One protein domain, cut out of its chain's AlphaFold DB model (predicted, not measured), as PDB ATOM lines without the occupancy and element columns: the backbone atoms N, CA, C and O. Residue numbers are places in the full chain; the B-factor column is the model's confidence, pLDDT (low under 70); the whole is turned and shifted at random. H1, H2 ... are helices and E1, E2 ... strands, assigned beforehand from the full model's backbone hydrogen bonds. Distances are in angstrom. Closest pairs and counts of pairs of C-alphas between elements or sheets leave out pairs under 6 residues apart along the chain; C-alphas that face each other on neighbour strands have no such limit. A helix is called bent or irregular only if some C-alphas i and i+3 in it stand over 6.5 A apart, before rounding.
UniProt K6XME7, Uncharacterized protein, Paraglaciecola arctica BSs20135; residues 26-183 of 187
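What this domain is: This is residues 26 to 183 of the 187 residues of an uncharacterized protein of Paraglaciecola arctica BSs20135 (UniProt K6XME7). An elongated stack of helices is built round H3 in the middle, with H1 and H2 packed on one side of it and the bent H4 and H5 on the other. H6 and H7 lie beyond H4 and H5 and make one end of the long axis; the small hairpin E1 and E2 reaches away beyond H1 and H2 at the other. The printed part has 158 residues, with seven named helices and two named strands in the order H1 E1 E2 H2 H3 H4 H5 H6 H7; the class is mostly helix, and the two-strand sheet is antiparallel. It is compact, with a radius of gyration of the C-alphas of 17.1 A, and spans 60 by 31 by 30 A.

How they stand to each other: H1, residues 27 to 36, H2, residues 56 to 70, and H3, residues 82 to 97, form an up-and-down bundle, each helix running against the one before it. H1 touches H3 at a shallow tilt of 23 degrees, closest at the C-alphas of Leu 35 and Tyr 94, 6.2 A apart. Between H1 and H2, strands E1, residues 44 to 46, and E2, residues 52 to 54, form an antiparallel hairpin, with N 45 and O 53 2.9 A apart. H3, the hub, touches four helices. H4, residues 101 to 128, was assigned as one helix by its hydrogen bonds but is bent: C-alphas 117 and 120 are 8.9 A apart, and arms H4a, residues 101 to 117, and H4b, residues 120 to 128, stand at 60 degrees. H3 and H4a touch, closest at the C-alphas of Ser 95 and Phe 103, 5.6 A apart. H5, residues 130 to 142, touches H3 about perpendicular at 76 degrees, closest at the C-alphas of Phe 93 and Ser 135, 5.0 A apart; from H3, residues 89 to 96 alone take part. H6, residues 154 to 168, touches H4b with residues 164 to 168 alone, closest at the C-alphas of Leu 123 and Tyr 168, 5.9 A apart. H7, residues 171 to 181, touches H5 the same way at a shallow tilt of 29 degrees, the C-alphas of Asn 138 and Asn 180 being closest at 5.0 A. Every O i to N i+4 pair is within hydrogen-bond range in H1, H2, H3 and H4b; in H4a it is 10 of 13, in H5 7 of 9, in H6 9 of 11 and in H7 5 of 7.

Where its parts are: H1 begins with C-alpha 27 at (197.815, 296.607, 281.979). H2 is 21.2 A long, H3 22.2 A and H4a 25.0 A. H7 ends with C-alpha 181 at (185.387, 298.229, 255.239).

The domain as a whole: The C-alphas farthest apart, of Glu 49 and Asn 163, are 60.6 A apart. The links H2 to H3 and H5 to H6 are long. The printed part has no cut; residues 39 to 40 are under pLDDT 70.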
ATOM      1  N   ASP A  26     199.791 294.830 285.636       79.50
ATOM      2  CA  ASP A  26     199.966 294.389 284.261       79.50
ATOM      3  C   ASP A  26     198.736 294.848 283.472       79.50
ATOM      4  O   ASP A  26     197.652 294.282 283.569       79.50
ATOM      5  N   GLU A  27     198.879 295.954 282.747       81.94
ATOM      6  CA  GLU A  27     197.815 296.607 281.979       81.94
ATOM      7  C   GLU A  27     197.108 295.613 281.050       81.94
ATOM      8  O   GLU A  27     195.889 295.666 280.867       81.94
ATOM      9  N   TYR A  28     197.873 294.651 280.526       80.62
ATOM     10  CA  TYR A  28     197.349 293.522 279.769       80.62
ATOM     11  C   TYR A  28     196.461 292.624 280.613       80.62
ATOM     12  O   TYR A  28     195.392 292.235 280.151       80.62
ATOM     13  N   LEU A  29     196.869 292.299 281.837       82.81
ATOM     14  CA  LEU A  29     196.066 291.498 282.751       82.81
ATOM     15  C   LEU A  29     194.741 292.195 283.064       82.81
ATOM     16  O   LEU A  29     193.700 291.546 283.011       82.81
ATOM     17  N   ILE A  30     194.739 293.504 283.336       84.31
ATOM     18  CA  ILE A  30     193.499 294.258 283.601       84.31
ATOM     19  C   ILE A  30     192.585 294.270 282.366       84.31
ATOM     20  O   ILE A  30     191.391 293.985 282.484       84.31
ATOM     21  N   LEU A  31     193.129 294.530 281.175       84.75
ATOM     22  CA  LEU A  31     192.362 294.546 279.926       84.75
ATOM     23  C   LEU A  31     191.811 293.157 279.555       84.75
ATOM     24  O   LEU A  31     190.625 293.015 279.255       84.75
ATOM     25  N   LEU A  32     192.641 292.114 279.623       81.81
ATOM     26  CA  LEU A  32     192.258 290.734 279.308       81.81
ATOM     27  C   LEU A  32     191.293 290.156 280.345       81.81
ATOM     28  O   LEU A  32     190.313 289.509 279.986       81.81
ATOM     29  N   SER A  33     191.513 290.414 281.633       83.12
ATOM     30  CA  SER A  33     190.573 289.983 282.671       83.12
ATOM     31  C   SER A  33     189.230 290.701 282.565       83.12
ATOM     32  O   SER A  33     188.188 290.090 282.806       83.12
ATOM     33  N   SER A  34     189.239 291.961 282.121       83.50
ATOM     34  CA  SER A  34     188.026 292.718 281.812       83.50
ATOM     35  C   SER A  34     187.282 292.183 280.591       83.50
ATOM     36  O   SER A  34     186.057 292.280 280.579       83.50
ATOM     37  N   LEU A  35     187.995 291.631 279.599       82.00
ATOM     38  CA  LEU A  35     187.436 290.930 278.435       82.00
ATOM     39  C   LEU A  35     186.797 289.587 278.810       82.00
ATOM     40  O   LEU A  35     185.765 289.226 278.253       82.00
ATOM     41  N   LEU A  36     187.427 288.845 279.721       80.25
ATOM     42  CA  LEU A  36     187.006 287.495 280.110       80.25
ATOM     43  C   LEU A  36     186.034 287.475 281.300       80.25
ATOM     44  O   LEU A  36     185.566 286.404 281.671       80.25
ATOM     45  N   ASN A  37     185.750 288.632 281.910       76.12
ATOM     46  CA  ASN A  37     184.963 288.765 283.143       76.12
ATOM     47  C   ASN A  37     185.464 287.869 284.295       76.12
ATOM     48  O   ASN A  37     184.683 287.363 285.093       76.12
ATOM     49  N   VAL A  38     186.785 287.675 284.401       75.69
ATOM     50  CA  VAL A  38     187.398 286.769 285.401       75.69
ATOM     51  C   VAL A  38     187.880 287.471 286.675       75.69
ATOM     52  O   VAL A  38     188.192 286.791 287.643       75.69
ATOM     53  N   ASN A  39     187.915 288.808 286.703       66.56
ATOM     54  CA  ASN A  39     188.360 289.608 287.859       66.56
ATOM     55  C   ASN A  39     187.311 290.642 288.307       66.56
ATOM     56  O   ASN A  39     187.659 291.724 288.780       66.56
ATOM     57  N   GLU A  40     186.017 290.342 288.156       67.19
ATOM     58  CA  GLU A  40     184.953 291.273 288.567       67.19
ATOM     59  C   GLU A  40     185.012 291.614 290.062       67.19
ATOM     60  O   GLU A  40     184.652 292.721 290.448       67.19
ATOM     61  N   GLU A  41     185.573 290.731 290.891       72.31
ATOM     62  CA  GLU A  41     185.738 290.958 292.331       72.31
ATOM     63  C   GLU A  41     186.672 292.133 292.681       72.31
ATOM     64  O   GLU A  41     186.539 292.720 293.760       72.31
ATOM     65  N   VAL A  42     187.586 292.509 291.776       79.94
ATOM     66  CA  VAL A  42     188.532 293.629 291.965       79.94
ATOM     67  C   VAL A  42     187.812 294.979 291.900       79.94
ATOM     68  O   VAL A  42     188.139 295.923 292.629       79.94
ATOM     69  N   PHE A  43     186.792 295.072 291.049       85.12
ATOM     70  CA  PHE A  43     186.013 296.284 290.835       85.12
ATOM     71  C   PHE A  43     184.659 296.130 291.507       85.12
ATOM     72  O   PHE A  43     183.661 295.856 290.853       85.12
ATOM     73  N   THR A  44     184.637 296.278 292.831       88.50
ATOM     74  CA  THR A  44     183.414 296.163 293.630       88.50
ATOM     75  C   THR A  44     183.273 297.291 294.648       88.50
ATOM     76  O   THR A  44     184.265 297.920 295.037       88.50
ATOM     77  N   TYR A  45     182.037 297.522 295.088       89.12
ATOM     78  CA  TYR A  45     181.678 298.376 296.222       89.12
ATOM     79  C   TYR A  45     180.765 297.610 297.195       89.12
ATOM     80  O   TYR A  45     180.308 296.508 296.882       89.12
ATOM     81  N   ILE A  46     180.545 298.162 298.390       92.75
ATOM     82  CA  ILE A  46     179.602 297.625 299.381       92.75
ATOM     83  C   ILE A  46     178.347 298.500 299.362       92.75
ATOM     84  O   ILE A  46     178.471 299.718 299.502       92.75
ATOM     85  N   ASP A  47     177.181 297.896 299.140       91.44
ATOM     86  CA  ASP A  47     175.889 298.593 299.152       91.44
ATOM     87  C   ASP A  47     175.379 298.868 300.580       91.44
ATOM     88  O   ASP A  47     176.026 298.537 301.579       91.44
ATOM     89  N   GLU A  48     174.222 299.526 300.683       93.38
ATOM     90  CA  GLU A  48     173.606 299.896 301.963       93.38
ATOM     91  C   GLU A  48     173.206 298.658 302.789       93.38
ATOM     92  O   GLU A  48     173.153 298.714 304.019       93.38
ATOM     93  N   GLU A  49     173.002 297.514 302.133       94.25
ATOM     94  CA  GLU A  49     172.716 296.214 302.738       94.25
ATOM     95  C   GLU A  49     173.977 295.423 303.132       94.25
ATOM     96  O   GLU A  49     173.874 294.287 303.607       94.25
ATOM     97  N   GLY A  50     175.171 295.993 302.944       92.69
ATOM     98  CA  GLY A  50     176.442 295.350 303.268       92.69
ATOM     99  C   GLY A  50     176.873 294.269 302.270       92.69
ATOM    100  O   GLY A  50     177.791 293.497 302.563       92.69
ATOM    101  N   LYS A  51     176.233 294.179 301.099       92.94
ATOM    102  CA  LYS A  51     176.563 293.212 300.050       92.94
ATOM    103  C   LYS A  51     177.565 293.805 299.070       92.94
ATOM    104  O   LYS A  51     177.557 294.990 298.744       92.94
ATOM    105  N   ARG A  52     178.446 292.939 298.572       90.19
ATOM    106  CA  ARG A  52     179.425 293.293 297.546       90.19
ATOM    107  C   ARG A  52     178.749 293.312 296.176       90.19
ATOM    108  O   ARG A  52     178.226 292.287 295.749       90.19
ATOM    109  N   GLN A  53     178.823 294.448 295.493       89.62
ATOM    110  CA  GLN A  53     178.261 294.654 294.158       89.62
ATOM    111  C   GLN A  53     179.360 295.024 293.152       89.62
ATOM    112  O   GLN A  53     180.335 295.678 293.539       89.62
ATOM    113  N   PRO A  54     179.232 294.643 291.867       88.69
ATOM    114  CA  PRO A  54     180.134 295.095 290.813       88.69
ATOM    115  C   PRO A  54     180.113 296.619 290.649       88.69
ATOM    116  O   PRO A  54     179.057 297.243 290.578       88.69
ATOM    117  N   ASP A  55     181.294 297.216 290.516       89.81
ATOM    118  CA  ASP A  55     181.496 298.638 290.258       89.81
ATOM    119  C   ASP A  55     181.947 298.850 288.804       89.81
ATOM    120  O   ASP A  55     183.139 298.904 288.474       89.81
ATOM    121  N   ALA A  56     180.962 298.965 287.911       87.81
ATOM    122  CA  ALA A  56     181.204 299.191 286.490       87.81
ATOM    123  C   ALA A  56     181.925 300.523 286.219       87.81
ATOM    124  O   ALA A  56     182.729 300.603 285.289       87.81
ATOM    125  N   LEU A  57     181.685 301.555 287.039       90.00
ATOM    126  CA  LEU A  57     182.329 302.858 286.887       90.00
ATOM    127  C   LEU A  57     183.814 302.779 287.246       90.00
ATOM    128  O   LEU A  57     184.649 303.330 286.533       90.00
ATOM    129  N   LYS A  58     184.160 302.073 288.325       90.31
ATOM    130  CA  LYS A  58     185.553 301.851 288.724       90.31
ATOM    131  C   LYS A  58     186.305 301.017 287.689       90.31
ATOM    132  O   LYS A  58     187.417 301.391 287.324       90.31
ATOM    133  N   LYS A  59     185.682 299.955 287.158       89.94
ATOM    134  CA  LYS A  59     186.236 299.172 286.037       89.94
ATOM    135  C   LYS A  59     186.476 300.062 284.814       89.94
ATOM    136  O   LYS A  59     187.563 300.041 284.247       89.94
ATOM    137  N   PHE A  60     185.486 300.873 284.431       91.69
ATOM    138  CA  PHE A  60     185.603 301.781 283.290       91.69
ATOM    139  C   PHE A  60     186.732 302.802 283.470       91.69
ATOM    140  O   PHE A  60     187.566 302.928 282.581       91.69
ATOM    141  N   LYS A  61     186.809 303.477 284.623       92.75
ATOM    142  CA  LYS A  61     187.864 304.464 284.912       92.75
ATOM    143  C   LYS A  61     189.261 303.861 284.846       92.75
ATOM    144  O   LYS A  61     190.185 304.504 284.360       92.75
ATOM    145  N   GLU A  62     189.416 302.628 285.315       92.00
ATOM    146  CA  GLU A  62     190.704 301.944 285.257       92.00
ATOM    147  C   GLU A  62     191.089 301.575 283.819       92.00
ATOM    148  O   GLU A  62     192.219 301.814 283.390       92.00
ATOM    149  N   LEU A  63     190.131 301.086 283.029       93.81
ATOM    150  CA  LEU A  63     190.338 300.859 281.601       93.81
ATOM    151  C   LEU A  63     190.632 302.170 280.859       93.81
ATOM    152  O   LEU A  63     191.491 302.195 279.984       93.81
ATOM    153  N   GLU A  64     189.972 303.270 281.195       95.56
ATOM    154  CA  GLU A  64     190.222 304.567 280.567       95.56
ATOM    155  C   GLU A  64     191.622 305.092 280.907       95.56
ATOM    156  O   GLU A  64     192.352 305.539 280.023       95.56
ATOM    157  N   ARG A  65     192.055 304.941 282.163       95.06
ATOM    158  CA  ARG A  65     193.413 305.286 282.604       95.06
ATOM    159  C   ARG A  65     194.480 304.548 281.794       95.06
ATOM    160  O   ARG A  65     195.450 305.164 281.349       95.06
ATOM    161  N   ILE A  66     194.310 303.239 281.599       94.06
ATOM    162  CA  ILE A  66     195.239 302.412 280.816       94.06
ATOM    163  C   ILE A  66     195.231 302.830 279.339       94.06
ATOM    164  O   ILE A  66     196.299 302.903 278.727       94.06
ATOM    165  N   TYR A  67     194.057 303.135 278.778       95.88
ATOM    166  CA  TYR A  67     193.921 303.616 277.405       95.88
ATOM    167  C   TYR A  67     194.692 304.922 277.191       95.88
ATOM    168  O   TYR A  67     195.593 304.969 276.354       95.88
ATOM    169  N   ILE A  68     194.412 305.946 278.005       95.88
ATOM    170  CA  ILE A  68     195.051 307.268 277.915       95.88
ATOM    171  C   ILE A  68     196.571 307.143 278.047       95.88
ATOM    172  O   ILE A  68     197.317 307.745 277.281       95.88
ATOM    173  N   LYS A  69     197.058 306.302 278.968       94.62
ATOM    174  CA  LYS A  69     198.500 306.071 279.148       94.62
ATOM    175  C   LYS A  69     199.181 305.497 277.897       94.62
ATOM    176  O   LYS A  69     200.389 305.692 277.727       94.62
ATOM    177  N   ASN A  70     198.446 304.767 277.058       95.19
ATOM    178  CA  ASN A  70     198.982 304.008 275.929       95.19
ATOM    179  C   ASN A  70     198.623 304.570 274.549       95.19
ATOM    180  O   ASN A  70     199.106 304.022 273.562       95.19
ATOM    181  N   ILE A  71     197.829 305.639 274.453       95.94
ATOM    182  CA  ILE A  71     197.418 306.190 273.154       95.94
ATOM    183  C   ILE A  71     198.473 307.099 272.508       95.94
ATOM    184  O   ILE A  71     198.416 307.343 271.306       95.94
ATOM    185  N   ASP A  72     199.481 307.527 273.273       95.50
ATOM    186  CA  ASP A  72     200.608 308.316 272.770       95.50
ATOM    187  C   ASP A  72     201.805 307.445 272.338       95.50
ATOM    188  O   ASP A  72     202.030 306.380 272.915       95.50
ATOM    189  N   PRO A  73     202.634 307.875 271.371       95.69
ATOM    190  CA  PRO A  73     203.841 307.148 270.974       95.69
ATOM    191  C   PRO A  73     204.849 306.995 272.128       95.69
ATOM    192  O   PRO A  73     205.165 307.971 272.808       95.69
ATOM    193  N   ASP A  74     205.407 305.797 272.320       95.81
ATOM    194  CA  ASP A  74     206.481 305.513 273.290       95.81
ATOM    195  C   ASP A  74     207.879 305.416 272.654       95.81
ATOM    196  O   ASP A  74     208.873 305.234 273.356       95.81
ATOM    197  N   LEU A  75     207.974 305.567 271.329       95.12
ATOM    198  CA  LEU A  75     209.228 305.605 270.580       95.12
ATOM    199  C   LEU A  75     209.389 306.932 269.820       95.12
ATOM    200  O   LEU A  75     208.444 307.696 269.602       95.12
ATOM    201  N   ALA A  76     210.616 307.199 269.365       93.38
ATOM    202  CA  ALA A  76     210.924 308.364 268.539       93.38
ATOM    203  C   ALA A  76     210.113 308.383 267.226       93.38
ATOM    204  O   ALA A  76     209.629 307.358 266.750       93.38
ATOM    205  N   ASN A  77     210.006 309.560 266.599       92.56
ATOM    206  CA  ASN A  77     209.334 309.749 265.304       92.56
ATOM    207  C   ASN A  77     207.850 309.341 265.290       92.56
ATOM    208  O   ASN A  77     207.352 308.855 264.275       92.56
ATOM    209  N   LYS A  78     207.140 309.554 266.408       91.94
ATOM    210  CA  LYS A  78     205.714 309.213 266.569       91.94
ATOM    211  C   LYS A  78     205.418 307.717 266.361       91.94
ATOM    212  O   LYS A  78     204.335 307.352 265.897       91.94
ATOM    213  N   LYS A  79     206.389 306.855 266.675       95.88
ATOM    214  CA  LYS A  79     206.262 305.399 266.563       95.88
ATOM    215  C   LYS A  79     205.833 304.777 267.885       95.88
ATOM    216  O   LYS A  79     206.144 305.286 268.958       95.88
ATOM    217  N   PHE A  80     205.147 303.652 267.779       97.25
ATOM    218  CA  PHE A  80     204.714 302.855 268.918       97.25
ATOM    219  C   PHE A  80     205.512 301.559 268.962       97.25
ATOM    220  O   PHE A  80     205.775 300.952 267.923       97.25
ATOM    221  N   SER A  81     205.879 301.116 270.160       96.38
ATOM    222  CA  SER A  81     206.386 299.766 270.363       96.38
ATOM    223  C   SER A  81     205.297 298.732 270.078       96.38
ATOM    224  O   SER A  81     204.102 298.992 270.247       96.38
ATOM    225  N   ASP A  82     205.704 297.512 269.719       94.94
ATOM    226  CA  ASP A  82     204.772 296.396 269.518       94.94
ATOM    227  C   ASP A  82     203.912 296.144 270.765       94.94
ATOM    228  O   ASP A  82     202.732 295.810 270.651       94.94
ATOM    229  N   LYS A  83     204.480 296.351 271.966       93.44
ATOM    230  CA  LYS A  83     203.747 296.247 273.233       93.44
ATOM    231  C   LYS A  83     202.612 297.266 273.287       93.44
ATOM    232  O   LYS A  83     201.500 296.897 273.650       93.44
ATOM    233  N   ARG A  84     202.863 298.527 272.945       95.00
ATOM    234  CA  ARG A  84     201.831 299.566 273.016       95.00
ATOM    235  C   ARG A  84     200.789 299.418 271.907       95.00
ATOM    236  O   ARG A  84     199.595 299.510 272.187       95.00
ATOM    237  N   LEU A  85     201.215 299.069 270.688       97.00
ATOM    238  CA  LEU A  85     200.303 298.759 269.579       97.00
ATOM    239  C   LEU A  85     199.338 297.634 269.939       97.00
ATOM    240  O   LEU A  85     198.133 297.782 269.756       97.00
ATOM    241  N   LYS A  86     199.843 296.532 270.503       96.06
ATOM    242  CA  LYS A  86     199.000 295.416 270.941       96.06
ATOM    243  C   LYS A  86     197.954 295.874 271.965       96.06
ATOM    244  O   LYS A  86     196.791 295.534 271.780       96.06
ATOM    245  N   ILE A  87     198.308 296.697 272.964       95.50
ATOM    246  CA  ILE A  87     197.334 297.258 273.928       95.50
ATOM    247  C   ILE A  87     196.218 298.007 273.193       95.50
ATOM    248  O   ILE A  87     195.047 297.684 273.373       95.50
ATOM    249  N   ILE A  88     196.570 298.959 272.324       97.00
ATOM    250  CA  ILE A  88     195.595 299.744 271.549       97.00
ATOM    251  C   ILE A  88     194.684 298.823 270.724       97.00
ATOM    252  O   ILE A  88     193.464 298.980 270.710       97.00
ATOM    253  N   MET A  89     195.257 297.806 270.079       97.62
ATOM    254  CA  MET A  89     194.501 296.847 269.272       97.62
ATOM    255  C   MET A  89     193.583 295.950 270.113       97.62
ATOM    256  O   MET A  89     192.503 295.574 269.647       97.62
ATOM    257  N   PHE A  90     193.965 295.635 271.353       96.38
ATOM    258  CA  PHE A  90     193.089 294.969 272.315       96.38
ATOM    259  C   PHE A  90     191.957 295.882 272.795       96.38
ATOM    260  O   PHE A  90     190.866 295.372 273.024       96.38
ATOM    261  N   TYR A  91     192.146 297.204 272.878       97.19
ATOM    262  CA  TYR A  91     191.036 298.137 273.118       97.19
ATOM    263  C   TYR A  91     190.030 298.141 271.967       97.19
ATOM    264  O   TYR A  91     188.822 298.136 272.217       97.19
ATOM    265  N   SER A  92     190.489 298.059 270.712       96.75
ATOM    266  CA  SER A  92     189.587 297.849 269.570       96.75
ATOM    267  C   SER A  92     188.766 296.576 269.753       96.75
ATOM    268  O   SER A  92     187.545 296.605 269.615       96.75
ATOM    269  N   PHE A  93     189.404 295.471 270.143       96.31
ATOM    270  CA  PHE A  93     188.709 294.210 270.405       96.31
ATOM    271  C   PHE A  93     187.743 294.291 271.594       96.31
ATOM    272  O   PHE A  93     186.590 293.880 271.473       96.31
ATOM    273  N   TYR A  94     188.169 294.880 272.710       94.50
ATOM    274  CA  TYR A  94     187.345 295.105 273.897       94.50
ATOM    275  C   TYR A  94     186.100 295.923 273.581       94.50
ATOM    276  O   TYR A  94     184.994 295.498 273.915       94.50
ATOM    277  N   SER A  95     186.273 297.058 272.906       94.62
ATOM    278  CA  SER A  95     185.175 297.953 272.546       94.62
ATOM    279  C   SER A  95     184.190 297.301 271.572       94.62
ATOM    280  O   SER A  95     182.984 297.533 271.676       94.62
ATOM    281  N   PHE A  96     184.685 296.427 270.690       93.81
ATOM    282  CA  PHE A  96     183.880 295.649 269.753       93.81
ATOM    283  C   PHE A  96     183.061 294.554 270.455       93.81
ATOM    284  O   PHE A  96     181.853 294.464 270.245       93.81
ATOM    285  N   VAL A  97     183.691 293.741 271.310       92.81
ATOM    286  CA  VAL A  97     183.029 292.625 272.011       92.81
ATOM    287  C   VAL A  97     182.043 293.128 273.064       92.81
ATOM    288  O   VAL A  97     180.912 292.651 273.127       92.81
ATOM    289  N   ASN A  98     182.444 294.122 273.859       90.62
ATOM    290  CA  ASN A  98     181.629 294.660 274.953       90.62
ATOM    291  C   ASN A  98     180.712 295.808 274.522       90.62
ATOM    292  O   ASN A  98     180.019 296.370 275.367       90.62
ATOM    293  N   LYS A  99     180.712 296.180 273.234       92.50
ATOM    294  CA  LYS A  99     179.937 297.312 272.697       92.50
ATOM    295  C   LYS A  99     180.151 298.603 273.501       92.50
ATOM    296  O   LYS A  99     179.209 299.321 273.826       92.50
ATOM    297  N   SER A 100     181.402 298.875 273.876       93.25
ATOM    298  CA  SER A 100     181.735 300.057 274.672       93.25
ATOM    299  C   SER A 100     181.768 301.299 273.783       93.25
ATOM    300  O   SER A 100     182.785 301.566 273.144       93.25
ATOM    301  N   ALA A 101     180.666 302.054 273.764       92.31
ATOM    302  CA  ALA A 101     180.520 303.262 272.946       92.31
ATOM    303  C   ALA A 101     181.660 304.272 273.175       92.31
ATOM    304  O   ALA A 101     182.240 304.766 272.215       92.31
ATOM    305  N   ALA A 102     182.055 304.495 274.434       94.06
ATOM    306  CA  ALA A 102     183.129 305.429 274.782       94.06
ATOM    307  C   ALA A 102     184.469 305.060 274.117       94.06
ATOM    308  O   ALA A 102     185.070 305.875 273.424       94.06
ATOM    309  N   PHE A 103     184.921 303.807 274.250       96.19
ATOM    310  CA  PHE A 103     186.173 303.391 273.607       96.19
ATOM    311  C   PHE A 103     186.052 303.306 272.086       96.19
ATOM    312  O   PHE A 103     187.037 303.547 271.389       96.19
ATOM    313  N   GLN A 104     184.872 302.976 271.555       94.69
ATOM    314  CA  GLN A 104     184.637 303.018 270.113       94.69
ATOM    315  C   GLN A 104     184.781 304.438 269.555       94.69
ATOM    316  O   GLN A 104     185.358 304.599 268.478       94.69
ATOM    317  N   GLU A 105     184.301 305.443 270.288       92.62
ATOM    318  CA  GLU A 105     184.426 306.856 269.943       92.62
ATOM    319  C   GLU A 105     185.885 307.319 269.992       92.62
ATOM    320  O   GLU A 105     186.388 307.813 268.982       92.62
ATOM    321  N   TYR A 106     186.603 307.059 271.094       95.19
ATOM    322  CA  TYR A 106     188.025 307.418 271.218       95.19
ATOM    323  C   TYR A 106     188.854 306.822 270.067       95.19
ATOM    324  O   TYR A 106     189.530 307.516 269.304       95.19
ATOM    325  N   LEU A 107     188.707 305.515 269.840       96.38
ATOM    326  CA  LEU A 107     189.464 304.810 268.813       96.38
ATOM    327  C   LEU A 107     189.082 305.200 267.376       96.38
ATOM    328  O   LEU A 107     189.887 304.986 266.468       96.38
ATOM    329  N   ALA A 108     187.880 305.731 267.128       92.00
ATOM    330  CA  ALA A 108     187.490 306.179 265.790       92.00
ATOM    331  C   ALA A 108     188.346 307.360 265.307       92.00
ATOM    332  O   ALA A 108     188.627 307.452 264.109       92.00
ATOM    333  N   ALA A 109     188.783 308.218 266.230       91.19
ATOM    334  CA  ALA A 109     189.700 309.314 265.949       91.19
ATOM    335  C   ALA A 109     191.166 308.849 265.939       91.19
ATOM    336  O   ALA A 109     191.921 309.219 265.036       91.19
ATOM    337  N   ASP A 110     191.552 308.001 266.896       95.81
ATOM    338  CA  ASP A 110     192.967 307.747 267.187       95.81
ATOM    339  C   ASP A 110     193.591 306.621 266.354       95.81
ATOM    340  O   ASP A 110     194.761 306.693 265.963       95.81
ATOM    341  N   LEU A 111     192.827 305.570 266.031       97.38
ATOM    342  CA  LEU A 111     193.403 304.346 265.467       97.38
ATOM    343  C   LEU A 111     193.977 304.551 264.058       97.38
ATOM    344  O   LEU A 111     195.008 303.969 263.721       97.38
ATOM    345  N   MET A 112     193.339 305.381 263.226       96.50
ATOM    346  CA  MET A 112     193.791 305.617 261.850       96.50
ATOM    347  C   MET A 112     195.137 306.367 261.788       96.50
ATOM    348  O   MET A 112     196.041 305.878 261.105       96.50
ATOM    349  N   PRO A 113     195.345 307.496 262.496       95.50
ATOM    350  CA  PRO A 113     196.669 308.110 262.615       95.50
ATOM    351  C   PRO A 113     197.749 307.154 263.134       95.50
ATOM    352  O   PRO A 113     198.878 307.171 262.635       95.50
ATOM    353  N   ILE A 114     197.414 306.300 264.106       97.81
ATOM    354  CA  ILE A 114     198.344 305.300 264.650       97.81
ATOM    355  C   ILE A 114     198.715 304.279 263.573       97.81
ATOM    356  O   ILE A 114     199.905 304.019 263.372       97.81
ATOM    357  N   TYR A 115     197.729 303.762 262.834       97.88
ATOM    358  CA  TYR A 115     197.949 302.855 261.710       97.88
ATOM    359  C   TYR A 115     198.842 303.482 260.637       97.88
ATOM    360  O   TYR A 115     199.837 302.877 260.257       97.88
ATOM    361  N   ILE A 116     198.548 304.705 260.186       96.00
ATOM    362  CA  ILE A 116     199.330 305.380 259.134       96.00
ATOM    363  C   ILE A 116     200.802 305.500 259.542       96.00
ATOM    364  O   ILE A 116     201.698 305.273 258.732       96.00
ATOM    365  N   ASN A 117     201.064 305.818 260.810       96.62
ATOM    366  CA  ASN A 117     202.426 305.949 261.304       96.62
ATOM    367  C   ASN A 117     203.097 304.604 261.603       96.62
ATOM    368  O   ASN A 117     204.313 304.585 261.750       96.62
ATOM    369  N   ASN A 118     202.376 303.484 261.706       97.94
ATOM    370  CA  ASN A 118     202.919 302.204 262.188       97.94
ATOM    371  C   ASN A 118     202.422 300.999 261.373       97.94
ATOM    372  O   ASN A 118     202.320 299.897 261.909       97.94
ATOM    373  N   SER A 119     202.111 301.202 260.093       97.31
ATOM    374  CA  SER A 119     201.372 300.253 259.251       97.31
ATOM    375  C   SER A 119     201.970 298.847 259.244       97.31
ATOM    376  O   SER A 119     201.245 297.868 259.393       97.31
ATOM    377  N   ASP A 120     203.292 298.751 259.139       97.12
ATOM    378  CA  ASP A 120     204.017 297.485 259.034       97.12
ATOM    379  C   ASP A 120     203.909 296.668 260.328       97.12
ATOM    380  O   ASP A 120     203.505 295.505 260.303       97.12
ATOM    381  N   SER A 121     204.205 297.286 261.478       97.75
ATOM    382  CA  SER A 121     204.057 296.644 262.790       97.75
ATOM    383  C   SER A 121     202.597 296.311 263.088       97.75
ATOM    384  O   SER A 121     202.301 295.221 263.572       97.75
ATOM    385  N   PHE A 122     201.670 297.209 262.748       98.38
ATOM    386  CA  PHE A 122     200.239 297.002 262.955       98.38
ATOM    387  C   PHE A 122     199.735 295.764 262.199       98.38
ATOM    388  O   PHE A 122     199.061 294.906 262.770       98.38
ATOM    389  N   LEU A 123     200.092 295.635 260.919       98.31
ATOM    390  CA  LEU A 123     199.685 294.501 260.090       98.31
ATOM    391  C   LEU A 123     200.397 293.208 260.472       98.31
ATOM    392  O   LEU A 123     199.778 292.146 260.448       98.31
ATOM    393  N   LYS A 124     201.663 293.288 260.892       98.25
ATOM    394  CA  LYS A 124     202.377 292.142 261.457       98.25
ATOM    395  C   LYS A 124     201.653 291.591 262.688       98.25
ATOM    396  O   LYS A 124     201.439 290.386 262.770       98.25
ATOM    397  N   ILE A 125     201.208 292.463 263.598       98.19
ATOM    398  CA  ILE A 125     200.432 292.056 264.778       98.19
ATOM    399  C   ILE A 125     199.098 291.422 264.368       98.19
ATOM    400  O   ILE A 125     198.713 290.412 264.949       98.19
ATOM    401  N   LEU A 126     198.400 291.968 263.366       98.12
ATOM    402  CA  LEU A 126     197.161 291.362 262.860       98.12
ATOM    403  C   LEU A 126     197.376 289.964 262.273       98.12
ATOM    404  O   LEU A 126     196.540 289.088 262.486       98.12
ATOM    405  N   ASN A 127     198.491 289.746 261.576       97.62
ATOM    406  CA  ASN A 127     198.847 288.427 261.066       97.62
ATOM    407  C   ASN A 127     199.176 287.438 262.200       97.62
ATOM    408  O   ASN A 127     198.765 286.282 262.147       97.62
ATOM    409  N   GLU A 128     199.879 287.896 263.244       97.50
ATOM    410  CA  GLU A 128     200.196 287.100 264.442       97.50
ATOM    411  C   GLU A 128     198.957 286.785 265.297       97.50
ATOM    412  O   GLU A 128     198.887 285.724 265.917       97.50
ATOM    413  N   LEU A 129     197.981 287.699 265.345       96.75
ATOM    414  CA  LEU A 129     196.793 287.627 266.201       96.75
ATOM    415  C   LEU A 129     195.508 287.832 265.373       96.75
ATOM    416  O   LEU A 129     194.853 288.874 265.488       96.75
ATOM    417  N   PRO A 130     195.080 286.836 264.570       96.44
ATOM    418  CA  PRO A 130     194.006 287.016 263.586       96.44
ATOM    419  C   PRO A 130     192.646 287.398 264.185       96.44
ATOM    420  O   PRO A 130     191.840 288.061 263.536       96.44
ATOM    421  N   PHE A 131     192.387 287.039 265.447       95.19
ATOM    422  CA  PHE A 131     191.154 287.413 266.149       95.19
ATOM    423  C   PHE A 131     191.005 288.938 266.337       95.19
ATOM    424  O   PHE A 131     189.895 289.432 266.534       95.19
ATOM    425  N   LEU A 132     192.098 289.704 266.232       97.06
ATOM    426  CA  LEU A 132     192.080 291.165 266.304       97.06
ATOM    427  C   LEU A 132     191.634 291.829 264.993       97.06
ATOM    428  O   LEU A 132     191.254 293.001 265.018       97.06
ATOM    429  N   ILE A 133     191.644 291.114 263.861       97.75
ATOM    430  CA  ILE A 133     191.415 291.692 262.527       97.75
ATOM    431  C   ILE A 133     190.050 292.355 262.432       97.75
ATOM    432  O   ILE A 133     189.958 293.508 262.016       97.75
ATOM    433  N   GLN A 134     188.990 291.650 262.831       97.25
ATOM    434  CA  GLN A 134     187.633 292.164 262.664       97.25
ATOM    435  C   GLN A 134     187.441 293.488 263.408       97.25
ATOM    436  O   GLN A 134     187.011 294.472 262.812       97.25
ATOM    437  N   SER A 135     187.804 293.523 264.689       96.94
ATOM    438  CA  SER A 135     187.637 294.712 265.527       96.94
ATOM    439  C   SER A 135     188.486 295.895 265.053       96.94
ATOM    440  O   SER A 135     187.987 297.015 264.961       96.94
ATOM    441  N   ASN A 136     189.744 295.655 264.678       98.12
ATOM    442  CA  ASN A 136     190.648 296.719 264.247       98.12
ATOM    443  C   ASN A 136     190.305 297.241 262.847       98.12
ATOM    444  O   ASN A 136     190.254 298.452 262.659       98.12
ATOM    445  N   CYS A 137     189.994 296.375 261.877       97.31
ATOM    446  CA  CYS A 137     189.579 296.826 260.545       97.31
ATOM    447  C   CYS A 137     188.199 297.508 260.575       97.31
ATOM    448  O   CYS A 137     187.999 298.499 259.875       97.31
ATOM    449  N   ASN A 138     187.269 297.055 261.430       95.81
ATOM    450  CA  ASN A 138     186.002 297.758 261.666       95.81
ATOM    451  C   ASN A 138     186.243 299.170 262.214       95.81
ATOM    452  O   ASN A 138     185.657 300.134 261.723       95.81
ATOM    453  N   ARG A 139     187.151 299.307 263.183       95.31
ATOM    454  CA  ARG A 139     187.434 300.608 263.780       95.31
ATOM    455  C   ARG A 139     188.208 301.541 262.849       95.31
ATOM    456  O   ARG A 139     187.868 302.719 262.779       95.31
ATOM    457  N   LEU A 140     189.162 301.026 262.067       96.31
ATOM    458  CA  LEU A 140     189.813 301.787 260.992       96.31
ATOM    459  C   LEU A 140     188.793 302.293 259.967       96.31
ATOM    460  O   LEU A 140     188.908 303.420 259.495       96.31
ATOM    461  N   ASN A 141     187.779 301.488 259.638       94.69
ATOM    462  CA  ASN A 141     186.719 301.912 258.730       94.69
ATOM    463  C   ASN A 141     185.911 303.095 259.285       94.69
ATOM    464  O   ASN A 141     185.539 304.010 258.549       94.69
ATOM    465  N   ALA A 142     185.677 303.120 260.594       92.88
ATOM    466  CA  ALA A 142     184.871 304.167 261.198       92.88
ATOM    467  C   ALA A 142     185.438 305.577 261.081       92.88
ATOM    468  O   ALA A 142     184.677 306.543 261.063       92.88
ATOM    469  N   TYR A 143     186.752 305.697 260.914       92.81
ATOM    470  CA  TYR A 143     187.407 306.968 260.642       92.81
ATOM    471  C   TYR A 143     186.815 307.712 259.423       92.81
ATOM    472  O   TYR A 143     186.844 308.942 259.373       92.81
ATOM    473  N   PHE A 144     186.255 306.994 258.438       90.94
ATOM    474  CA  PHE A 144     185.720 307.575 257.193       90.94
ATOM    475  C   PHE A 144     184.291 308.128 257.286       90.94
ATOM    476  O   PHE A 144     183.763 308.611 256.284       90.94
ATOM    477  N   GLY A 145     183.671 308.070 258.462       83.06
ATOM    478  CA  GLY A 145     182.382 308.710 258.741       83.06
ATOM    479  C   GLY A 145     182.322 309.382 260.111       83.06
ATOM    480  O   GLY A 145     181.291 309.955 260.462       83.06
ATOM    481  N   PHE A 146     183.410 309.321 260.881       84.06
ATOM    482  CA  PHE A 146     183.482 309.885 262.219       84.06
ATOM    483  C   PHE A 146     183.254 311.401 262.179       84.06
ATOM    484  O   PHE A 146     183.945 312.119 261.454       84.06
ATOM    485  N   GLU A 147     182.241 311.873 262.911       81.38
ATOM    486  CA  GLU A 147     181.807 313.281 262.950       81.38
ATOM    487  C   GLU A 147     181.541 313.906 261.563       81.38
ATOM    488  O   GLU A 147     181.752 315.101 261.350       81.38
ATOM    489  N   GLY A 148     181.133 313.099 260.576       75.75
ATOM    490  CA  GLY A 148     180.923 313.563 259.199       75.75
ATOM    491  C   GLY A 148     182.211 313.945 258.455       75.75
ATOM    492  O   GLY A 148     182.158 314.522 257.367       75.75
ATOM    493  N   LYS A 149     183.384 313.626 259.013       76.44
ATOM    494  CA  LYS A 149     184.695 313.883 258.406       76.44
ATOM    495  C   LYS A 149     185.118 312.708 257.524       76.44
ATOM    496  O   LYS A 149     184.672 311.579 257.681       76.44
ATOM    497  N   ASN A 150     186.014 312.986 256.572       81.56
ATOM    498  CA  ASN A 150     186.658 311.988 255.700       81.56
ATOM    499  C   ASN A 150     185.722 311.130 254.828       81.56
ATOM    500  O   ASN A 150     186.182 310.154 254.225       81.56
ATOM    501  N   ILE A 151     184.460 311.547 254.684       80.62
ATOM    502  CA  ILE A 151     183.481 310.927 253.792       80.62
ATOM    503  C   ILE A 151     184.076 310.817 252.381       80.62
ATOM    504  O   ILE A 151     184.676 311.757 251.857       80.62
ATOM    505  N   GLY A 152     183.957 309.632 251.783       82.25
ATOM    506  CA  GLY A 152     184.451 309.342 250.433       82.25
ATOM    507  C   GLY A 152     185.956 309.060 250.321       82.25
ATOM    508  O   GLY A 152     186.405 308.616 249.265       82.25
ATOM    509  N   LYS A 153     186.756 309.230 251.386       89.81
ATOM    510  CA  LYS A 153     188.207 308.935 251.350       89.81
ATOM    511  C   LYS A 153     188.541 307.448 251.512       89.81
ATOM    512  O   LYS A 153     189.662 307.043 251.207       89.81
ATOM    513  N   GLN A 154     187.575 306.637 251.935       92.50
ATOM    514  CA  GLN A 154     187.741 305.204 252.183       92.50
ATOM    515  C   GLN A 154     188.268 304.445 250.953       92.50
ATOM    516  O   GLN A 154     189.214 303.668 251.060       92.50
ATOM    517  N   SER A 155     187.708 304.704 249.764       90.62
ATOM    518  CA  SER A 155     188.143 304.035 248.528       90.62
ATOM    519  C   SER A 155     189.616 304.319 248.214       90.62
ATOM    520  O   SER A 155     190.355 303.418 247.823       90.62
ATOM    521  N   ASN A 156     190.065 305.557 248.438       93.19
ATOM    522  CA  ASN A 156     191.461 305.935 248.223       93.19
ATOM    523  C   ASN A 156     192.387 305.261 249.239       93.19
ATOM    524  O   ASN A 156     193.427 304.740 248.844       93.19
ATOM    525  N   PHE A 157     191.985 305.204 250.512       95.00
ATOM    526  CA  PHE A 157     192.726 304.479 251.544       95.00
ATOM    527  C   PHE A 157     192.912 303.003 251.179       95.00
ATOM    528  O   PHE A 157     194.034 302.498 251.222       95.00
ATOM    529  N   LEU A 158     191.839 302.322 250.765       94.38
ATOM    530  CA  LEU A 158     191.909 300.915 250.369       94.38
ATOM    531  C   LEU A 158     192.819 300.716 249.158       94.38
ATOM    532  O   LEU A 158     193.672 299.834 249.185       94.38
ATOM    533  N   LYS A 159     192.704 301.558 248.123       94.31
ATOM    534  CA  LYS A 159     193.584 301.492 246.943       94.31
ATOM    535  C   LYS A 159     195.060 301.643 247.316       94.31
ATOM    536  O   LYS A 159     195.886 300.883 246.823       94.31
ATOM    537  N   GLN A 160     195.381 302.584 248.201       94.38
ATOM    538  CA  GLN A 160     196.754 302.839 248.644       94.38
ATOM    539  C   GLN A 160     197.321 301.705 249.510       94.38
ATOM    540  O   GLN A 160     198.501 301.387 249.394       94.38
ATOM    541  N   ASN A 161     196.489 301.060 250.334       94.94
ATOM    542  CA  ASN A 161     196.933 300.036 251.286       94.94
ATOM    543  C   ASN A 161     196.726 298.595 250.796       94.94
ATOM    544  O   ASN A 161     197.160 297.661 251.464       94.94
ATOM    545  N   THR A 162     196.125 298.389 249.617       92.69
ATOM    546  CA  THR A 162     195.821 297.050 249.073       92.69
ATOM    547  C   THR A 162     197.057 296.153 249.032       92.69
ATOM    548  O   THR A 162     197.024 295.031 249.534       92.69
ATOM    549  N   ASN A 163     198.154 296.642 248.450       94.56
ATOM    550  CA  ASN A 163     199.384 295.856 248.332       94.56
ATOM    551  C   ASN A 163     200.006 295.589 249.702       94.56
ATOM    552  O   ASN A 163     200.488 294.491 249.952       94.56
ATOM    553  N   LEU A 164     199.944 296.569 250.605       95.19
ATOM    554  CA  LEU A 164     200.482 296.417 251.947       95.19
ATOM    555  C   LEU A 164     199.717 295.348 252.736       95.19
ATOM    556  O   LEU A 164     200.334 294.466 253.324       95.19
ATOM    557  N   PHE A 165     198.384 295.358 252.681       96.00
ATOM    558  CA  PHE A 165     197.575 294.314 253.308       96.00
ATOM    559  C   PHE A 165     197.894 292.930 252.736       96.00
ATOM    560  O   PHE A 165     198.106 292.006 253.510       96.00
ATOM    561  N   LYS A 166     197.996 292.788 251.408       95.44
ATOM    562  CA  LYS A 166     198.337 291.506 250.760       95.44
ATOM    563  C   LYS A 166     199.737 290.994 251.102       95.44
ATOM    564  O   LYS A 166     199.955 289.789 251.076       95.44
ATOM    565  N   ASN A 167     200.678 291.891 251.394       96.69
ATOM    566  CA  ASN A 167     202.046 291.514 251.747       96.69
ATOM    567  C   ASN A 167     202.159 290.978 253.180       96.69
ATOM    568  O   ASN A 167     203.015 290.136 253.441       96.69
ATOM    569  N   TYR A 168     201.335 291.478 254.104       97.50
ATOM    570  CA  TYR A 168     201.413 291.116 255.523       97.50
ATOM    571  C   TYR A 168     200.376 290.084 255.957       97.50
ATOM    572  O   TYR A 168     200.649 289.306 256.868       97.50
ATOM    573  N   LEU A 169     199.192 290.092 255.347       97.12
ATOM    574  CA  LEU A 169     198.072 289.237 255.721       97.12
ATOM    575  C   LEU A 169     197.938 288.085 254.730       97.12
ATOM    576  O   LEU A 169     198.006 288.284 253.515       97.12
ATOM    577  N   ILE A 170     197.664 286.885 255.240       96.81
ATOM    578  CA  ILE A 170     197.273 285.763 254.375       96.81
ATOM    579  C   ILE A 170     195.912 286.057 253.707       96.81
ATOM    580  O   ILE A 170     195.144 286.877 254.222       96.81
ATOM    581  N   PRO A 171     195.556 285.381 252.596       96.88
ATOM    582  CA  PRO A 171     194.350 285.708 251.829       96.88
ATOM    583  C   PRO A 171     193.061 285.778 252.662       96.88
ATOM    584  O   PRO A 171     192.300 286.731 252.538       96.88
ATOM    585  N   GLU A 172     192.844 284.827 253.571       97.38
ATOM    586  CA  GLU A 172     191.652 284.792 254.433       97.38
ATOM    587  C   GLU A 172     191.564 286.006 255.373       97.38
ATOM    588  O   GLU A 172     190.500 286.598 255.554       97.38
ATOM    589  N   GLN A 173     192.697 286.412 255.947       97.56
ATOM    590  CA  GLN A 173     192.800 287.568 256.838       97.56
ATOM    591  C   GLN A 173     192.589 288.885 256.086       97.56
ATOM    592  O   GLN A 173     191.914 289.789 256.582       97.56
ATOM    593  N   TYR A 174     193.151 288.984 254.879       97.00
ATOM    594  CA  TYR A 174     192.959 290.116 253.979       97.00
ATOM    595  C   TYR A 174     191.474 290.305 253.640       97.00
ATOM    596  O   TYR A 174     190.934 291.397 253.836       97.00
ATOM    597  N   GLU A 175     190.796 289.237 253.211       96.19
ATOM    598  CA  GLU A 175     189.366 289.279 252.889       96.19
ATOM    599  C   GLU A 175     188.518 289.619 254.122       96.19
ATOM    600  O   GLU A 175     187.612 290.456 254.050       96.19
ATOM    601  N   LEU A 176     188.848 289.052 255.289       96.25
ATOM    602  CA  LEU A 176     188.182 289.401 256.543       96.25
ATOM    603  C   LEU A 176     188.329 290.896 256.856       96.25
ATOM    604  O   LEU A 176     187.337 291.551 257.194       96.25
ATOM    605  N   CYS A 177     189.531 291.456 256.717       96.44
ATOM    606  CA  CYS A 177     189.765 292.877 256.943       96.44
ATOM    607  C   CYS A 177     188.950 293.738 255.967       96.44
ATOM    608  O   CYS A 177     188.200 294.611 256.407       96.44
ATOM    609  N   LEU A 178     189.003 293.446 254.661       95.06
ATOM    610  CA  LEU A 178     188.243 294.180 253.643       95.06
ATOM    611  C   LEU A 178     186.732 294.116 253.858       95.06
ATOM    612  O   LEU A 178     186.042 295.123 253.697       95.06
ATOM    613  N   SER A 179     186.206 292.965 254.281       95.00
ATOM    614  CA  SER A 179     184.776 292.819 254.560       95.00
ATOM    615  C   SER A 179     184.275 293.793 255.636       95.00
ATOM    616  O   SER A 179     183.100 294.155 255.629       95.00
ATOM    617  N   ASN A 180     185.151 294.248 256.543       94.56
ATOM    618  CA  ASN A 180     184.814 295.233 257.572       94.56
ATOM    619  C   ASN A 180     184.809 296.674 257.049       94.56
ATOM    620  O   ASN A 180     184.117 297.511 257.625       94.56
ATOM    621  N   PHE A 181     185.507 296.955 255.946       91.44
ATOM    622  CA  PHE A 181     185.387 298.229 255.239       91.44
ATOM    623  C   PHE A 181     184.082 298.299 254.426       91.44
ATOM    624  O   PHE A 181     183.459 299.349 254.329       91.44
ATOM    625  N   ASN A 182     183.574 297.170 253.934       83.00
ATOM    626  CA  ASN A 182     182.314 297.136 253.175       83.00
ATOM    627  C   ASN A 182     181.043 297.208 254.044       83.00
ATOM    628  O   ASN A 182     179.933 297.191 253.513       83.00
ATOM    629  N   LYS A 183     181.183 297.254 255.371       80.50
ATOM    630  CA  LYS A 183     180.073 297.329 256.330       80.50
ATOM    631  C   LYS A 183     180.005 298.718 256.945       80.50
ATOM    632  O   LYS A 183     181.034 299.366 257.118       80.50
TER     633      LYS A 183